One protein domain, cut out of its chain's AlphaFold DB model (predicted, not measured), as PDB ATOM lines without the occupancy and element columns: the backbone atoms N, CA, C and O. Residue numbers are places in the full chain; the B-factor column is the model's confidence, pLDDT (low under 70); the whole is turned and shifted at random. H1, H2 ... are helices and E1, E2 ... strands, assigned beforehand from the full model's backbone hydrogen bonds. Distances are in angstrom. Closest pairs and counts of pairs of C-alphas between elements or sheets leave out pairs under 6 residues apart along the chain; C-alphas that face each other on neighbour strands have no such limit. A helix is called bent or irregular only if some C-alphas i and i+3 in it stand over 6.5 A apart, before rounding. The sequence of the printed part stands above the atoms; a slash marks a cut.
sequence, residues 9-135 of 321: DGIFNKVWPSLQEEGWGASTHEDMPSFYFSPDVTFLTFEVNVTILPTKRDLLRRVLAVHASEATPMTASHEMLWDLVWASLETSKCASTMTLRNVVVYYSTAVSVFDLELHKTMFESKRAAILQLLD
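This is residues 9 to 135 of the 321 residues of an uncharacterized protein of Aphanomyces astaci (UniProt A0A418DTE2). This is an elongated body with four helices in its middle and a two-strand hairpin at each end of its long axis, E1 and E2 at one end, E3 and E4 at the other. H1 and H3 run side by side in opposite directions, H2 meets H1 at a corner near the first residues of both, and H4 crosses H3; the long loops, residues 38 to 55 and 109 to 125, each fold back to pair briefly with a hairpin, the first with E2 and the second with E4, and residues 69 to 76 stick out. The printed part has 127 residues, with four named helices and four named strands in the order H1 E1 E2 H2 H3 E3 E4 H4; the class is mixed and both sheets are antiparallel. It is only just compact, close to loose, with a radius of gyration of the C-alphas of 16.5 A and spans of 54 by 31 by 21 A.

Start at the hairpin of E3, residues 95 to 100, and E4, residues 103 to 108, where N 98 and O 105 are 2.9 A apart, within hydrogen-bond range. Residues 106 to 107 of E4 also pair with residues 122 to 123, antiparallel. Next look at H4, residues 126 to 133: its closest C-alphas to E4 are those of Ala 129 and Tyr 106, 6.1 A apart. H4 touches H3, residues 76 to 91, at a steep tilt of 50 degrees, closest at the C-alphas of Arg 127 and Trp 82, 6.6 A; H3 does this with residues 82 to 86 alone. H3 touches H1, residues 9 to 21, at a shallow tilt of 10 degrees, opposite ways, closest at the C-alphas of Ser 88 and Ile 11, 5.8 A. H1 touches H2, residues 56 to 69, with residues 9 to 12 alone, at a steep tilt of 56 degrees; C-alphas 12 and 56 are closest, 6.6 A. H2 and H4 are close but not clearly touching, with the closest C-alphas, 64 and 131, 7.8 A apart. Now find the other hairpin, E1, residues 25 to 29, and E2, residues 32 to 37, with N 27 and O 35 2.9 A apart, within hydrogen-bond range; the closest C-alphas of E2 and H2 are those of Tyr 36 and Leu 59, 6.9 A apart. Every O i to N i+4 pair is within range in H2, H3 and H4, against 6 of 9 in H1.

Find C-alpha 9 at (-27.098, 25.141, -35.919); from there H1 runs 18.9 A, irregular but only just, with C-alphas 14 and 17 7.0 A apart. H2 measures 19.9 A and H3 22.6 A. E3 is 16.1 A long and E4 16.6 A. H4 ends at C-alpha 133, (-28.762, 35.256, -23.463).

The C-alphas of Asp 31 and Arg 101 are the two farthest apart, 57.0 A. The printed part has no cut. The links E2 to H2 and E4 to H4 are long. Mean pLDDT of the printed part is 79.7; 16 residues are under 70, among them 70 to 76.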
ATOM      1  N   ASP A   9     -26.690  25.883 -34.725       84.88
ATOM      2  CA  ASP A   9     -27.098  25.141 -35.919       84.88
ATOM      3  C   ASP A   9     -28.563  24.702 -35.835       84.88
ATOM      4  O   ASP A   9     -29.321  24.876 -36.794       84.88
ATOM      5  N   GLY A  10     -28.987  24.193 -34.676       84.69
ATOM      6  CA  GLY A  10     -30.378  23.825 -34.423       84.69
ATOM      7  C   GLY A  10     -31.328  25.021 -34.474       84.69
ATOM      8  O   GLY A  10     -32.417  24.914 -35.047       84.69
ATOM      9  N   ILE A  11     -30.911  26.174 -33.934       86.31
ATOM     10  CA  ILE A  11     -31.671  27.431 -34.048       86.31
ATOM     11  C   ILE A  11     -31.760  27.853 -35.516       86.31
ATOM     12  O   ILE A  11     -32.853  28.131 -36.012       86.31
ATOM     13  N   PHE A  12     -30.627  27.858 -36.222       87.19
ATOM     14  CA  PHE A  12     -30.557  28.277 -37.617       87.19
ATOM     15  C   PHE A  12     -31.506  27.463 -38.493       87.19
ATOM     16  O   PHE A  12     -32.333  28.044 -39.181       87.19
ATOM     17  N   ASN A  13     -31.466  26.132 -38.419       87.75
ATOM     18  CA  ASN A  13     -32.281  25.273 -39.283       87.75
ATOM     19  C   ASN A  13     -33.796  25.487 -39.101       87.75
ATOM     20  O   ASN A  13     -34.558  25.284 -40.044       87.75
ATOM     21  N   LYS A  14     -34.239  25.894 -37.905       87.25
ATOM     22  CA  LYS A  14     -35.654  26.188 -37.624       87.25
ATOM     23  C   LYS A  14     -36.080  27.570 -38.110       87.25
ATOM     24  O   LYS A  14     -37.213  27.728 -38.544       87.25
ATOM     25  N   VAL A  15     -35.192  28.557 -38.003       87.50
ATOM     26  CA  VAL A  15     -35.479  29.963 -38.330       87.50
ATOM     27  C   VAL A  15     -35.224  30.263 -39.813       87.50
ATOM     28  O   VAL A  15     -35.856  31.144 -40.386       87.50
ATOM     29  N   TRP A  16     -34.337  29.502 -40.457       89.25
ATOM     30  CA  TRP A  16     -33.909  29.716 -41.838       89.25
ATOM     31  C   TRP A  16     -35.052  29.801 -42.862       89.25
ATOM     32  O   TRP A  16     -35.021  30.740 -43.653       89.25
ATOM     33  N   PRO A  17     -36.084  28.930 -42.845       87.38
ATOM     34  CA  PRO A  17     -37.193  29.038 -43.797       87.38
ATOM     35  C   PRO A  17     -37.905  30.395 -43.731       87.38
ATOM     36  O   PRO A  17     -38.186  30.990 -44.765       87.38
ATOM     37  N   SER A  18     -38.121  30.927 -42.524       85.00
ATOM     38  CA  SER A  18     -38.732  32.249 -42.334       85.00
ATOM     39  C   SER A  18     -37.828  33.377 -42.831       85.00
ATOM     40  O   SER A  18     -38.305  34.346 -43.408       85.00
ATOM     41  N   LEU A  19     -36.510  33.241 -42.670       86.12
ATOM     42  CA  LEU A  19     -35.559  34.234 -43.174       86.12
ATOM     43  C   LEU A  19     -35.487  34.249 -44.702       86.12
ATOM     44  O   LEU A  19     -35.338  35.317 -45.291       86.12
ATOM     45  N   GLN A  20     -35.628  33.095 -45.352       87.44
ATOM     46  CA  GLN A  20     -35.684  33.029 -46.812       87.44
ATOM     47  C   GLN A  20     -36.909  33.760 -47.371       87.44
ATOM     48  O   GLN A  20     -36.802  34.422 -48.402       87.44
ATOM     49  N   GLU A  21     -38.050  33.697 -46.679       83.62
ATOM     50  CA  GLU A  21     -39.250  34.470 -47.036       83.62
ATOM     51  C   GLU A  21     -39.040  35.985 -46.871       83.62
ATOM     52  O   GLU A  21     -39.559  36.766 -47.665       83.62
ATOM     53  N   GLU A  22     -38.227  36.403 -45.897       81.56
ATOM     54  CA  GLU A  22     -37.812  37.803 -45.695       81.56
ATOM     55  C   GLU A  22     -36.722  38.267 -46.685       81.56
ATOM     56  O   GLU A  22     -36.287  39.416 -46.640       81.56
ATOM     57  N   GLY A  23     -36.283  37.393 -47.599       83.31
ATOM     58  CA  GLY A  23     -35.307  37.707 -48.645       83.31
ATOM     59  C   GLY A  23     -33.844  37.477 -48.254       83.31
ATOM     60  O   GLY A  23     -32.949  37.870 -49.001       83.31
ATOM     61  N   TRP A  24     -33.569  36.827 -47.121       87.31
ATOM     62  CA  TRP A  24     -32.211  36.386 -46.796       87.31
ATOM     63  C   TRP A  24     -31.773  35.258 -47.727       87.31
ATOM     64  O   TRP A  24     -32.518  34.312 -47.997       87.31
ATOM     65  N   GLY A  25     -30.528  35.332 -48.189       85.31
ATOM     66  CA  GLY A  25     -29.975  34.364 -49.125       85.31
ATOM     67  C   GLY A  25     -28.775  33.608 -48.571       85.31
ATOM     68  O   GLY A  25     -28.052  34.083 -47.695       85.31
ATOM     69  N   ALA A  26     -28.558  32.411 -49.107       87.88
ATOM     70  CA  ALA A  26     -27.331  31.646 -48.929       87.88
ATOM     71  C   ALA A  26     -26.724  31.384 -50.304       87.88
ATOM     72  O   ALA A  26     -27.441  31.052 -51.247       87.88
ATOM     73  N   SER A  27     -25.408  31.521 -50.412       83.31
ATOM     74  CA  SER A  27     -24.663  31.159 -51.608       83.31
ATOM     75  C   SER A  27     -23.616  30.116 -51.248       83.31
ATOM     76  O   SER A  27     -22.848  30.271 -50.296       83.31
ATOM     77  N   THR A  28     -23.611  29.036 -52.018       82.19
ATOM     78  CA  THR A  28     -22.596  27.989 -51.983       82.19
ATOM     79  C   THR A  28     -21.890  28.012 -53.330       82.19
ATOM     80  O   THR A  28     -22.520  27.732 -54.349       82.19
ATOM     81  N   HIS A  29     -20.614  28.379 -53.345       75.12
ATOM     82  CA  HIS A  29     -19.792  28.366 -54.554       75.12
ATOM     83  C   HIS A  29     -18.725  27.282 -54.402       75.12
ATOM     84  O   HIS A  29     -18.196  27.116 -53.311       75.12
ATOM     85  N   GLU A  30     -18.395  26.548 -55.465       71.69
ATOM     86  CA  GLU A  30     -17.487  25.387 -55.381       71.69
ATOM     87  C   GLU A  30     -16.104  25.747 -54.802       71.69
ATOM     88  O   GLU A  30     -15.530  24.978 -54.037       71.69
ATOM     89  N   ASP A  31     -15.627  26.964 -55.080       80.19
ATOM     90  CA  ASP A  31     -14.341  27.482 -54.592       80.19
ATOM     91  C   ASP A  31     -14.409  28.282 -53.276       80.19
ATOM     92  O   ASP A  31     -13.374  28.743 -52.786       80.19
ATOM     93  N   MET A  32     -15.600  28.511 -52.704       74.12
ATOM     94  CA  MET A  32     -15.746  29.316 -51.483       74.12
ATOM     95  C   MET A  32     -16.626  28.656 -50.421       74.12
ATOM     96  O   MET A  32     -17.648  28.049 -50.733       74.12
ATOM     97  N   PRO A  33     -16.283  28.833 -49.133       76.75
ATOM     98  CA  PRO A  33     -17.146  28.387 -48.051       76.75
ATOM     99  C   PRO A  33     -18.516  29.062 -48.151       76.75
ATOM    100  O   PRO A  33     -18.612  30.234 -48.523       76.75
ATOM    101  N   SER A  34     -19.567  28.319 -47.801       83.50
ATOM    102  CA  SER A  34     -20.942  28.810 -47.796       83.50
ATOM    103  C   SER A  34     -21.043  30.125 -47.030       83.50
ATOM    104  O   SER A  34     -20.638  30.198 -45.869       83.50
ATOM    105  N   PHE A  35     -21.610  31.146 -47.661       85.00
ATOM    106  CA  PHE A  35     -21.842  32.439 -47.031       85.00
ATOM    107  C   PHE A  35     -23.300  32.845 -47.168       85.00
ATOM    108  O   PHE A  35     -24.015  32.431 -48.082       85.00
ATOM    109  N   TYR A  36     -23.738  33.672 -46.234       87.19
ATOM    110  CA  TYR A  36     -25.103  34.157 -46.167       87.19
ATOM    111  C   TYR A  36     -25.143  35.655 -46.410       87.19
ATOM    112  O   TYR A  36     -24.173  36.343 -46.107       87.19
ATOM    113  N   PHE A  37     -26.242  36.174 -46.938       85.06
ATOM    114  CA  PHE A  37     -26.355  37.591 -47.250       85.06
ATOM    115  C   PHE A  37     -27.734  38.152 -46.903       85.06
ATOM    116  O   PHE A  37     -28.742  37.446 -46.969       85.06
ATOM    117  N   SER A  38     -27.759  39.418 -46.482       84.62
ATOM    118  CA  SER A  38     -28.989  40.147 -46.154       84.62
ATOM    119  C   SER A  38     -29.832  40.470 -47.400       84.62
ATOM    120  O   SER A  38     -29.269  40.630 -48.485       84.62
ATOM    121  N   PRO A  39     -31.156  40.650 -47.263       80.81
ATOM    122  CA  PRO A  39     -32.029  41.024 -48.384       80.81
ATOM    123  C   PRO A  39     -31.603  42.319 -49.095       80.81
ATOM    124  O   PRO A  39     -31.771  42.445 -50.303       80.81
ATOM    125  N   ASP A  40     -30.973  43.248 -48.371       75.44
ATOM    126  CA  ASP A  40     -30.547  44.547 -48.910       75.44
ATOM    127  C   ASP A  40     -29.175  44.526 -49.607       75.44
ATOM    128  O   ASP A  40     -28.640  45.584 -49.958       75.44
ATOM    129  N   VAL A  41     -28.560  43.349 -49.794       76.62
ATOM    130  CA  VAL A  41     -27.241  43.269 -50.437       76.62
ATOM    131  C   VAL A  41     -27.344  43.688 -51.893       76.62
ATOM    132  O   VAL A  41     -27.874  42.994 -52.755       76.62
ATOM    133  N   THR A  42     -26.727  44.822 -52.177       73.00
ATOM    134  CA  THR A  42     -26.412  45.279 -53.526       73.00
ATOM    135  C   THR A  42     -24.910  45.161 -53.754       73.00
ATOM    136  O   THR A  42     -24.122  45.171 -52.810       73.00
ATOM    137  N   PHE A  43     -24.476  45.108 -55.015       66.88
ATOM    138  CA  PHE A  43     -23.047  45.048 -55.362       66.88
ATOM    139  C   PHE A  43     -22.209  46.159 -54.693       66.88
ATOM    140  O   PHE A  43     -21.041  45.961 -54.379       66.88
ATOM    141  N   LEU A  44     -22.821  47.319 -54.431       70.00
ATOM    142  CA  LEU A  44     -22.179  48.478 -53.803       70.00
ATOM    143  C   LEU A  44     -22.110  48.402 -52.271       70.00
ATOM    144  O   LEU A  44     -21.365  49.164 -51.664       70.00
ATOM    145  N   THR A  45     -22.877  47.509 -51.649       74.25
ATOM    146  CA  THR A  45     -22.950  47.327 -50.188       74.25
ATOM    147  C   THR A  45     -22.313  46.010 -49.752       74.25
ATOM    148  O   THR A  45     -22.577  45.510 -48.663       74.25
ATOM    149  N   PHE A  46     -21.463  45.434 -50.604       75.62
ATOM    150  CA  PHE A  46     -20.728  44.209 -50.321       75.62
ATOM    151  C   PHE A  46     -19.681  44.467 -49.229       75.62
ATOM    152  O   PHE A  46     -18.594  44.982 -49.483       75.62
ATOM    153  N   GLU A  47     -20.011  44.092 -48.000       72.88
ATOM    154  CA  GLU A  47     -19.167  44.221 -46.823       72.88
ATOM    155  C   GLU A  47     -19.197  42.902 -46.050       72.88
ATOM    156  O   GLU A  47     -20.221  42.465 -45.510       72.88
ATOM    157  N   VAL A  48     -18.040  42.246 -45.989       74.50
ATOM    158  CA  VAL A  48     -17.870  41.009 -45.225       74.50
ATOM    159  C   VAL A  48     -18.073  41.305 -43.737       74.50
ATOM    160  O   VAL A  48     -17.549  42.284 -43.211       74.50
ATOM    161  N   ASN A  49     -18.825  40.441 -43.058       67.94
ATOM    162  CA  ASN A  49     -19.308  40.551 -41.677       67.94
ATOM    163  C   ASN A  49     -20.380  41.623 -41.425       67.94
ATOM    164  O   ASN A  49     -20.790  41.811 -40.279       67.94
ATOM    165  N   VAL A  50     -20.854  42.313 -42.466       69.19
ATOM    166  CA  VAL A  50     -21.923  43.317 -42.343       69.19
ATOM    167  C   VAL A  50     -23.120  42.921 -43.191       69.19
ATOM    168  O   VAL A  50     -24.222  42.781 -42.664       69.19
ATOM    169  N   THR A  51     -22.889  42.702 -44.481       74.62
ATOM    170  CA  THR A  51     -23.907  42.272 -45.440       74.62
ATOM    171  C   THR A  51     -23.704  40.831 -45.877       74.62
ATOM    172  O   THR A  51     -24.673  40.171 -46.239       74.62
ATOM    173  N   ILE A  52     -22.474  40.319 -45.766       80.25
ATOM    174  CA  ILE A  52     -22.136  38.920 -46.034       80.25
ATOM    175  C   ILE A  52     -21.582  38.269 -44.783       80.25
ATOM    176  O   ILE A  52     -20.605  38.731 -44.203       80.25
ATOM    177  N   LEU A  53     -22.209  37.182 -44.369       82.06
ATOM    178  CA  LEU A  53     -21.999  36.554 -43.080       82.06
ATOM    179  C   LEU A  53     -21.418  35.157 -43.327       82.06
ATOM    180  O   LEU A  53     -22.083  34.320 -43.939       82.06
ATOM    181  N   PRO A  54     -20.168  34.904 -42.898       80.56
ATOM    182  CA  PRO A  54     -19.474  33.649 -43.181       80.56
ATOM    183  C   PRO A  54     -19.952  32.499 -42.291       80.56
ATOM    184  O   PRO A  54     -19.723  31.335 -42.605       80.56
ATOM    185  N   THR A  55     -20.604  32.801 -41.164       85.44
ATOM    186  CA  THR A  55     -21.116  31.785 -40.244       85.44
ATOM    187  C   THR A  55     -22.607  31.970 -39.989       85.44
ATOM    188  O   THR A  55     -23.125  33.090 -39.951       85.44
ATOM    189  N   LYS A  56     -23.305  30.856 -39.743       86.81
ATOM    190  CA  LYS A  56     -24.720  30.853 -39.332       86.81
ATOM    191  C   LYS A  56     -24.951  31.651 -38.051       86.81
ATOM    192  O   LYS A  56     -25.976  32.311 -37.904       86.81
ATOM    193  N   ARG A  57     -23.985  31.605 -37.127       84.81
ATOM    194  CA  ARG A  57     -24.011  32.363 -35.871       84.81
ATOM    195  C   ARG A  57     -24.037  33.861 -36.143       84.81
ATOM    196  O   ARG A  57     -24.868  34.561 -35.574       84.81
ATOM    197  N   ASP A  58     -23.153  34.345 -37.009       82.62
ATOM    198  CA  ASP A  58     -23.075  35.772 -37.326       82.62
ATOM    199  C   ASP A  58     -24.321  36.244 -38.075       82.62
ATOM    200  O   ASP A  58     -24.823  37.333 -37.796       82.62
ATOM    201  N   LEU A  59     -24.891  35.381 -38.926       85.75
ATOM    202  CA  LEU A  59     -26.205  35.617 -39.514       85.75
ATOM    203  C   LEU A  59     -27.293  35.786 -38.465       85.75
ATOM    204  O   LEU A  59     -27.946  36.824 -38.441       85.75
ATOM    205  N   LEU A  60     -27.469  34.812 -37.575       85.00
ATOM    206  CA  LEU A  60     -28.518  34.880 -36.559       85.00
ATOM    207  C   LEU A  60     -28.353  36.099 -35.651       85.00
ATOM    208  O   LEU A  60     -29.335  36.764 -35.335       85.00
ATOM    209  N   ARG A  61     -27.118  36.446 -35.275       84.44
ATOM    210  CA  ARG A  61     -26.851  37.666 -34.506       84.44
ATOM    211  C   ARG A  61     -27.265  38.922 -35.251       84.44
ATOM    212  O   ARG A  61     -27.880  39.798 -34.656       84.44
ATOM    213  N   ARG A  62     -26.929  39.014 -36.539       82.50
ATOM    214  CA  ARG A  62     -27.266  40.176 -37.358       82.50
ATOM    215  C   ARG A  62     -28.770  40.297 -37.561       82.50
ATOM    216  O   ARG A  62     -29.304  41.377 -37.352       82.50
ATOM    217  N   VAL A  63     -29.432  39.193 -37.901       85.00
ATOM    218  CA  VAL A  63     -30.890  39.084 -38.026       85.00
ATOM    219  C   VAL A  63     -31.557  39.603 -36.758       85.00
ATOM    220  O   VAL A  63     -32.340  40.543 -36.817       85.00
ATOM    221  N   LEU A  64     -31.189  39.053 -35.598       84.62
ATOM    222  CA  LEU A  64     -31.772  39.437 -34.312       84.62
ATOM    223  C   LEU A  64     -31.446  40.887 -33.928       84.62
ATOM    224  O   LEU A  64     -32.273  41.539 -33.301       84.62
ATOM    225  N   ALA A  65     -30.279  41.409 -34.310       82.69
ATOM    226  CA  ALA A  65     -29.912  42.806 -34.080       82.69
ATOM    227  C   ALA A  65     -30.725  43.785 -34.945       82.69
ATOM    228  O   ALA A  65     -31.153  44.821 -34.441       82.69
ATOM    229  N   VAL A  66     -30.959  43.462 -36.223       79.94
ATOM    230  CA  VAL A  66     -31.801  44.263 -37.132       79.94
ATOM    231  C   VAL A  66     -33.235  44.294 -36.609       79.94
ATOM    232  O   VAL A  66     -33.775  45.364 -36.340       79.94
ATOM    233  N   HIS A  67     -33.781  43.116 -36.321       76.44
ATOM    234  CA  HIS A  67     -35.113  42.914 -35.748       76.44
ATOM    235  C   HIS A  67     -35.291  43.558 -34.357       76.44
ATOM    236  O   HIS A  67     -36.386  43.976 -33.984       76.44
ATOM    237  N   ALA A  68     -34.213  43.698 -33.578       76.31
ATOM    238  CA  ALA A  68     -34.228  44.430 -32.310       76.31
ATOM    239  C   ALA A  68     -34.153  45.960 -32.473       76.31
ATOM    240  O   ALA A  68     -34.652  46.682 -31.611       76.31
ATOM    241  N   SER A  69     -33.514  46.456 -33.538       71.56
ATOM    242  CA  SER A  69     -33.371  47.890 -33.821       71.56
ATOM    243  C   SER A  69     -34.573  48.474 -34.561       71.56
ATOM    244  O   SER A  69     -34.800  49.686 -34.502       71.56
ATOM    245  N   GLU A  70     -35.321  47.645 -35.281       62.75
ATOM    246  CA  GLU A  70     -36.535  48.056 -35.968       62.75
ATOM    247  C   GLU A  70     -37.647  48.353 -34.954       62.75
ATOM    248  O   GLU A  70     -38.318  47.477 -34.416       62.75
ATOM    249  N   ALA A  71     -37.842  49.645 -34.685       52.03
ATOM    250  CA  ALA A  71     -38.921  50.181 -33.855       52.03
ATOM    251  C   ALA A  71     -40.305  50.133 -34.546       52.03
ATOM    252  O   ALA A  71     -41.248  50.797 -34.111       52.03
ATOM    253  N   THR A  72     -40.429  49.399 -35.650       54.19
ATOM    254  CA  THR A  72     -41.639  49.268 -36.462       54.19
ATOM    255  C   THR A  72     -42.651  48.314 -35.810       54.19
ATOM    256  O   THR A  72     -42.269  47.372 -35.107       54.19
ATOM    257  N   PRO A  73     -43.967  48.550 -35.996       52.38
ATOM    258  CA  PRO A  73     -45.006  47.724 -35.394       52.38
ATOM    259  C   PRO A  73     -44.883  46.284 -35.898       52.38
ATOM    260  O   PRO A  73     -44.800  46.035 -37.099       52.38
ATOM    261  N   MET A  74     -44.835  45.355 -34.945       56.22
ATOM    262  CA  MET A  74     -44.527  43.948 -35.170       56.22
ATOM    263  C   MET A  74     -45.482  43.321 -36.184       56.22
ATOM    264  O   MET A  74     -46.691  43.256 -35.964       56.22
ATOM    265  N   THR A  75     -44.929  42.797 -37.269       64.69
ATOM    266  CA  THR A  75     -45.614  41.798 -38.082       64.69
ATOM    267  C   THR A  75     -45.662  40.475 -37.315       64.69
ATOM    268  O   THR A  75     -44.771  40.166 -36.521       64.69
ATOM    269  N   ALA A  76     -46.691  39.661 -37.556       69.06
ATOM    270  CA  ALA A  76     -46.814  38.340 -36.933       69.06
ATOM    271  C   ALA A  76     -45.590  37.439 -37.212       69.06
ATOM    272  O   ALA A  76     -45.216  36.628 -36.370       69.06
ATOM    273  N   SER A  77     -44.920  37.625 -38.359       70.56
ATOM    274  CA  SER A  77     -43.671  36.931 -38.705       70.56
ATOM    275  C   SER A  77     -42.536  37.226 -37.725       70.56
ATOM    276  O   SER A  77     -41.805  36.317 -37.332       70.56
ATOM    277  N   HIS A  78     -42.441  38.470 -37.258       73.56
ATOM    278  CA  HIS A  78     -41.398  38.887 -36.339       73.56
ATOM    279  C   HIS A  78     -41.576  38.250 -34.953       73.56
ATOM    280  O   HIS A  78     -40.602  37.803 -34.357       73.56
ATOM    281  N   GLU A  79     -42.807  38.136 -34.438       79.94
ATOM    282  CA  GLU A  79     -43.064  37.421 -33.175       79.94
ATOM    283  C   GLU A  79     -42.755  35.922 -33.273       79.94
ATOM    284  O   GLU A  79     -42.098  35.380 -32.378       79.94
ATOM    285  N   MET A  80     -43.120  35.279 -34.389       82.25
ATOM    286  CA  MET A  80     -42.796  33.869 -34.629       82.25
ATOM    287  C   MET A  80     -41.287  33.603 -34.601       82.25
ATOM    288  O   MET A  80     -40.860  32.579 -34.070       82.25
ATOM    289  N   LEU A  81     -40.466  34.522 -35.120       85.56
ATOM    290  CA  LEU A  81     -39.008  34.388 -35.093       85.56
ATOM    291  C   LEU A  81     -38.473  34.320 -33.656       85.56
ATOM    292  O   LEU A  81     -37.716  33.405 -33.319       85.56
ATOM    293  N   TRP A  82     -38.908  35.230 -32.780       86.81
ATOM    294  CA  TRP A  82     -38.520  35.185 -31.366       86.81
ATOM    295  C   TRP A  82     -39.032  33.919 -30.681       86.81
ATOM    296  O   TRP A  82     -38.319  33.330 -29.865       86.81
ATOM    297  N   ASP A  83     -40.239  33.469 -31.028       88.06
ATOM    298  CA  ASP A  83     -40.814  32.248 -30.479       88.06
ATOM    299  C   ASP A  83     -40.034  30.991 -30.861       88.06
ATOM    300  O   ASP A  83     -39.749  30.173 -29.981       88.06
ATOM    301  N   LEU A  84     -39.626  30.874 -32.125       87.88
ATOM    302  CA  LEU A  84     -38.803  29.776 -32.632       87.88
ATOM    303  C   LEU A  84     -37.426  29.745 -31.965       87.88
ATOM    304  O   LEU A  84     -36.972  28.681 -31.529       87.88
ATOM    305  N   VAL A  85     -36.782  30.911 -31.839       88.25
ATOM    306  CA  VAL A  85     -35.484  31.035 -31.163       88.25
ATOM    307  C   VAL A  85     -35.613  30.613 -29.701       88.25
ATOM    308  O   VAL A  85     -34.835  29.782 -29.233       88.25
ATOM    309  N   TRP A  86     -36.635  31.096 -28.992       89.50
ATOM    310  CA  TRP A  86     -36.869  30.714 -27.599       89.50
ATOM    311  C   TRP A  86     -37.153  29.225 -27.422       89.50
ATOM    312  O   TRP A  86     -36.554  28.592 -26.561       89.50
ATOM    313  N   ALA A  87     -38.024  28.643 -28.249       87.56
ATOM    314  CA  ALA A  87     -38.346  27.221 -28.171       87.56
ATOM    315  C   ALA A  87     -37.089  26.354 -28.357       87.56
ATOM    316  O   ALA A  87     -36.920  25.317 -27.711       87.56
ATOM    317  N   SER A  88     -36.163  26.788 -29.215       85.44
ATOM    318  CA  SER A  88     -34.874  26.122 -29.387       85.44
ATOM    319  C   SER A  88     -33.949  26.293 -28.172       85.44
ATOM    320  O   SER A  88     -33.252  25.351 -27.784       85.44
ATOM    321  N   LEU A  89     -33.980  27.454 -27.513       84.69
ATOM    322  CA  LEU A  89     -33.249  27.703 -26.264       84.69
ATOM    323  C   LEU A  89     -33.797  26.886 -25.083       84.69
ATOM    324  O   LEU A  89     -33.023  26.390 -24.266       84.69
ATOM    325  N   GLU A  90     -35.110  26.678 -25.014       87.75
ATOM    326  CA  GLU A  90     -35.728  25.773 -24.038       87.75
ATOM    327  C   GLU A  90     -35.354  24.315 -24.309       87.75
ATOM    328  O   GLU A  90     -34.989  23.580 -23.392       87.75
ATOM    329  N   THR A  91     -35.368  23.907 -25.583       85.69
ATOM    330  CA  THR A  91     -34.982  22.547 -25.992       85.69
ATOM    331  C   THR A  91     -33.527  22.247 -25.624       85.69
ATOM    332  O   THR A  91     -33.213  21.160 -25.142       85.69
ATOM    333  N   SER A  92     -32.640  23.229 -25.799       81.25
ATOM    334  CA  SER A  92     -31.222  23.140 -25.423       81.25
ATOM    335  C   SER A  92     -30.967  23.374 -23.930       81.25
ATOM    336  O   SER A  92     -29.814  23.398 -23.506       81.25
ATOM    337  N   LYS A  93     -32.022  23.517 -23.111       82.75
ATOM    338  CA  LYS A  93     -31.944  23.773 -21.665       82.75
ATOM    339  C   LYS A  93     -31.090  24.993 -21.316       82.75
ATOM    340  O   LYS A  93     -30.455  24.994 -20.265       82.75
ATOM    341  N   CYS A  94     -31.066  26.005 -22.183       80.56
ATOM    342  CA  CYS A  94     -30.354  27.272 -21.984       80.56
ATOM    343  C   CYS A  94     -31.270  28.374 -21.422       80.56
ATOM    344  O   CYS A  94     -30.802  29.363 -20.850       80.56
ATOM    345  N   ALA A  95     -32.581  28.194 -21.577       84.81
ATOM    346  CA  ALA A  95     -33.602  29.119 -21.124       84.81
ATOM    347  C   ALA A  95     -34.826  28.374 -20.583       84.81
ATOM    348  O   ALA A  95     -35.052  27.207 -20.904       84.81
ATOM    349  N   SER A  96     -35.608  29.045 -19.743       86.31
ATOM    350  CA  SER A  96     -36.866  28.513 -19.229       86.31
ATOM    351  C   SER A  96     -37.838  29.641 -18.891       86.31
ATOM    352  O   SER A  96     -37.441  30.770 -18.589       86.31
ATOM    353  N   THR A  97     -39.130  29.337 -18.958       88.38
ATOM    354  CA  THR A  97     -40.207  30.224 -18.514       88.38
ATOM    355  C   THR A  97     -40.702  29.823 -17.136       88.38
ATOM    356  O   THR A  97     -40.966  28.647 -16.885       88.38
ATOM    357  N   MET A  98     -40.905  30.801 -16.262       84.75
ATOM    358  CA  MET A  98     -41.539  30.609 -14.961       84.75
ATOM    359  C   MET A  98     -42.736  31.545 -14.823       84.75
ATOM    360  O   MET A  98     -42.681  32.708 -15.212       84.75
ATOM    361  N   THR A  99     -43.822  31.044 -14.242       86.62
ATOM    362  CA  THR A  99     -45.009  31.840 -13.927       86.62
ATOM    363  C   THR A  99     -44.999  32.236 -12.454       86.62
ATOM    364  O   THR A  99     -45.115  31.403 -11.557       86.62
ATOM    365  N   LEU A 100     -44.870  33.535 -12.186       82.75
ATOM    366  CA  LEU A 100     -44.908  34.110 -10.847       82.75
ATOM    367  C   LEU A 100     -46.174  34.949 -10.699       82.75
ATOM    368  O   LEU A 100     -46.285  36.015 -11.291       82.75
ATOM    369  N   ARG A 101     -47.132  34.490  -9.882       81.62
ATOM    370  CA  ARG A 101     -48.337  35.267  -9.514       81.62
ATOM    371  C   ARG A 101     -49.066  35.880 -10.727       81.62
ATOM    372  O   ARG A 101     -49.429  37.050 -10.703       81.62
ATOM    373  N   ASN A 102     -49.286  35.070 -11.765       84.19
ATOM    374  CA  ASN A 102     -49.911  35.440 -13.048       84.19
ATOM    375  C   ASN A 102     -49.054  36.289 -14.001       84.19
ATOM    376  O   ASN A 102     -49.557  36.722 -15.033       84.19
ATOM    377  N   VAL A 103     -47.769  36.485 -13.704       83.94
ATOM    378  CA  VAL A 103     -46.803  37.105 -14.620       83.94
ATOM    379  C   VAL A 103     -45.876  36.023 -15.168       83.94
ATOM    380  O   VAL A 103     -45.324  35.228 -14.404       83.94
ATOM    381  N   VAL A 104     -45.725  35.963 -16.491       85.38
ATOM    382  CA  VAL A 104     -44.760  35.074 -17.154       85.38
ATOM    383  C   VAL A 104     -43.410  35.776 -17.173       85.38
ATOM    384  O   VAL A 104     -43.305  36.912 -17.624       85.38
ATOM    385  N   VAL A 105     -42.384  35.097 -16.676       85.94
ATOM    386  CA  VAL A 105     -41.015  35.599 -16.611       85.94
ATOM    387  C   VAL A 105     -40.094  34.637 -17.354       85.94
ATOM    388  O   VAL A 105     -40.197  33.416 -17.217       85.94
ATOM    389  N   TYR A 106     -39.186  35.200 -18.141       86.38
ATOM    390  CA  TYR A 106     -38.231  34.503 -18.993       86.38
ATOM    391  C   TYR A 106     -36.838  34.600 -18.365       86.38
ATOM    392  O   TYR A 106     -36.383  35.703 -18.067       86.38
ATOM    393  N   TYR A 107     -36.156  33.477 -18.145       83.31
ATOM    394  CA  TYR A 107     -34.838  33.474 -17.502       83.31
ATOM    395  C   TYR A 107     -33.883  32.462 -18.134       83.31
ATOM    396  O   TYR A 107     -34.296  31.517 -18.811       83.31
ATOM    397  N   SER A 108     -32.584  32.678 -17.916       81.75
ATOM    398  CA  SER A 108     -31.544  31.730 -18.312       81.75
ATOM    399  C   SER A 108     -31.368  30.653 -17.248       81.75
ATOM    400  O   SER A 108     -31.198  30.955 -16.070       81.75
ATOM    401  N   THR A 109     -31.328  29.394 -17.668       77.50
ATOM    402  CA  THR A 109     -31.036  28.238 -16.800       77.50
ATOM    403  C   THR A 109     -29.558  28.138 -16.413       77.50
ATOM    404  O   THR A 109     -29.203  27.317 -15.571       77.50
ATOM    405  N   ALA A 110     -28.691  28.966 -17.006       70.19
ATOM    406  CA  ALA A 110     -27.285  29.066 -16.624       70.19
ATOM    407  C   ALA A 110     -27.092  29.753 -15.259       70.19
ATOM    408  O   ALA A 110     -26.008  29.677 -14.679       70.19
ATOM    409  N   VAL A 111     -28.128  30.426 -14.748       68.38
ATOM    410  CA  VAL A 111     -28.115  31.131 -13.463       68.38
ATOM    411  C   VAL A 111     -28.869  30.303 -12.424       68.38
ATOM    412  O   VAL A 111     -29.946  29.771 -12.690       68.38
ATOM    413  N   SER A 112     -28.295  30.189 -11.226       70.12
ATOM    414  CA  SER A 112     -28.953  29.555 -10.083       70.12
ATOM    415  C   SER A 112     -30.272  30.261  -9.761       70.12
ATOM    416  O   SER A 112     -30.352  31.486  -9.813       70.12
ATOM    417  N   VAL A 113     -31.291  29.504  -9.344       66.19
ATOM    418  CA  VAL A 113     -32.609  30.041  -8.943       66.19
ATOM    419  C   VAL A 113     -32.488  31.082  -7.814       66.19
ATOM    420  O   VAL A 113     -33.339  31.955  -7.672       66.19
ATOM    421  N   PHE A 114     -31.411  31.017  -7.028       65.25
ATOM    422  CA  PHE A 114     -31.132  31.946  -5.932       65.25
ATOM    423  C   PHE A 114     -30.497  33.273  -6.376       65.25
ATOM    424  O   PHE A 114     -30.586  34.248  -5.637       65.25
ATOM    425  N   ASP A 115     -29.933  33.329  -7.584       74.69
ATOM    426  CA  ASP A 115     -29.296  34.519  -8.167       74.69
ATOM    427  C   ASP A 115     -30.200  35.176  -9.233       74.69
ATOM    428  O   ASP A 115     -29.753  35.885 -10.143       74.69
ATOM    429  N   LEU A 116     -31.507  34.900  -9.157       75.06
ATOM    430  CA  LEU A 116     -32.506  35.475 -10.045       75.06
ATOM    431  C   LEU A 116     -32.803  36.929  -9.648       75.06
ATOM    432  O   LEU A 116     -33.449  37.208  -8.640       75.06
ATOM    433  N   GLU A 117     -32.375  37.862 -10.491       73.00
ATOM    434  CA  GLU A 117     -32.605  39.295 -10.379       73.00
ATOM    435  C   GLU A 117     -33.461  39.771 -11.560       73.00
ATOM    436  O   GLU A 117     -33.139  39.542 -12.735       73.00
ATOM    437  N   LEU A 118     -34.559  40.462 -11.247       68.69
ATOM    438  CA  LEU A 118     -35.440  41.070 -12.242       68.69
ATOM    439  C   LEU A 118     -34.652  42.084 -13.091       68.69
ATOM    440  O   LEU A 118     -33.868  42.870 -12.561       68.69
ATOM    441  N   HIS A 119     -34.848  42.045 -14.406       65.81
ATOM    442  CA  HIS A 119     -34.156  42.844 -15.426       65.81
ATOM    443  C   HIS A 119     -32.647  42.594 -15.589       65.81
ATOM    444  O   HIS A 119     -32.012  43.279 -16.389       65.81
ATOM    445  N   LYS A 120     -32.067  41.616 -14.881       69.94
ATOM    446  CA  LYS A 120     -30.686  41.163 -15.126       69.94
ATOM    447  C   LYS A 120     -30.620  39.714 -15.578       69.94
ATOM    448  O   LYS A 120     -29.943  39.406 -16.550       69.94
ATOM    449  N   THR A 121     -31.317  38.830 -14.873       71.12
ATOM    450  CA  THR A 121     -31.346  37.387 -15.164       71.12
ATOM    451  C   THR A 121     -32.768  36.877 -15.411       71.12
ATOM    452  O   THR A 121     -32.943  35.792 -15.960       71.12
ATOM    453  N   MET A 122     -33.770  37.702 -15.089       79.62
ATOM    454  CA  MET A 122     -35.189  37.513 -15.381       79.62
ATOM    455  C   MET A 122     -35.731  38.668 -16.228       79.62
ATOM    456  O   MET A 122     -35.483  39.832 -15.924       79.62
ATOM    457  N   PHE A 123     -36.536  38.363 -17.239       81.12
ATOM    458  CA  PHE A 123     -37.103  39.349 -18.153       81.12
ATOM    459  C   PHE A 123     -38.606  39.153 -18.308       81.12
ATOM    460  O   PHE A 123     -39.100  38.030 -18.339       81.12
ATOM    461  N   GLU A 124     -39.331  40.259 -18.440       81.75
ATOM    462  CA  GLU A 124     -40.776  40.257 -18.706       81.75
ATOM    463  C   GLU A 124     -41.083  40.018 -20.188       81.75
ATOM    464  O   GLU A 124     -42.175  39.582 -20.540       81.75
ATOM    465  N   SER A 125     -40.108  40.267 -21.069       83.94
ATOM    466  CA  SER A 125     -40.238  40.033 -22.501       83.94
ATOM    467  C   SER A 125     -39.270  38.957 -22.983       83.94
ATOM    468  O   SER A 125     -38.080  38.949 -22.650       83.94
ATOM    469  N   LYS A 126     -39.783  38.074 -23.845       85.12
ATOM    470  CA  LYS A 126     -38.997  37.040 -24.528       85.12
ATOM    471  C   LYS A 126     -37.821  37.644 -25.310       85.12
ATOM    472  O   LYS A 126     -36.726  37.097 -25.299       85.12
ATOM    473  N   ARG A 127     -38.019  38.815 -25.927       83.62
ATOM    474  CA  ARG A 127     -36.981  39.525 -26.698       83.62
ATOM    475  C   ARG A 127     -35.796  39.942 -25.845       83.62
ATOM    476  O   ARG A 127     -34.663  39.631 -26.193       83.62
ATOM    477  N   ALA A 128     -36.056  40.614 -24.723       80.81
ATOM    478  CA  ALA A 128     -34.992  41.061 -23.829       80.81
ATOM    479  C   ALA A 128     -34.202  39.866 -23.277       80.81
ATOM    480  O   ALA A 128     -32.976  39.919 -23.225       80.81
ATOM    481  N   ALA A 129     -34.891  38.760 -22.969       84.19
ATOM    482  CA  ALA A 129     -34.242  37.527 -22.538       84.19
ATOM    483  C   ALA A 129     -33.313  36.942 -23.609       84.19
ATOM    484  O   ALA A 129     -32.178  36.590 -23.302       84.19
ATOM    485  N   ILE A 130     -33.771  36.849 -24.862       84.81
ATOM    486  CA  ILE A 130     -32.976  36.296 -25.971       84.81
ATOM    487  C   ILE A 130     -31.764  37.173 -26.268       84.81
ATOM    488  O   ILE A 130     -30.661  36.654 -26.424       84.81
ATOM    489  N   LEU A 131     -31.952  38.492 -26.326       84.19
ATOM    490  CA  LEU A 131     -30.865  39.429 -26.603       84.19
ATOM    491  C   LEU A 131     -29.774  39.366 -25.533       84.19
ATOM    492  O   LEU A 131     -28.595  39.374 -25.887       84.19
ATOM    493  N   GLN A 132     -30.162  39.246 -24.260       81.94
ATOM    494  CA  GLN A 132     -29.215  39.074 -23.162       81.94
ATOM    495  C   GLN A 132     -28.547  37.693 -23.190       81.94
ATOM    496  O   GLN A 132     -27.353  37.596 -22.947       81.94
ATOM    497  N   LEU A 133     -29.294  36.622 -23.475       79.88
ATOM    498  CA  LEU A 133     -28.762  35.256 -23.463       79.88
ATOM    499  C   LEU A 133     -27.767  34.997 -24.600       79.88
ATOM    500  O   LEU A 133     -26.836  34.212 -24.447       79.88
ATOM    501  N   LEU A 134     -27.995  35.624 -25.752       79.94
ATOM    502  CA  LEU A 134     -27.172  35.462 -26.947       79.94
ATOM    503  C   LEU A 134     -26.076  36.537 -27.077       79.94
ATOM    504  O   LEU A 134     -25.329  36.517 -28.063       79.94
ATOM    505  N   ASP A 135     -25.990  37.452 -26.104       78.25
ATOM    506  CA  ASP A 135     -25.080  38.604 -26.070       78.25
ATOM    507  C   ASP A 135     -25.129  39.449 -27.360       78.25
ATOM    508  O   ASP A 135     -24.099  39.822 -27.925       78.25
TER     509      ASP A 135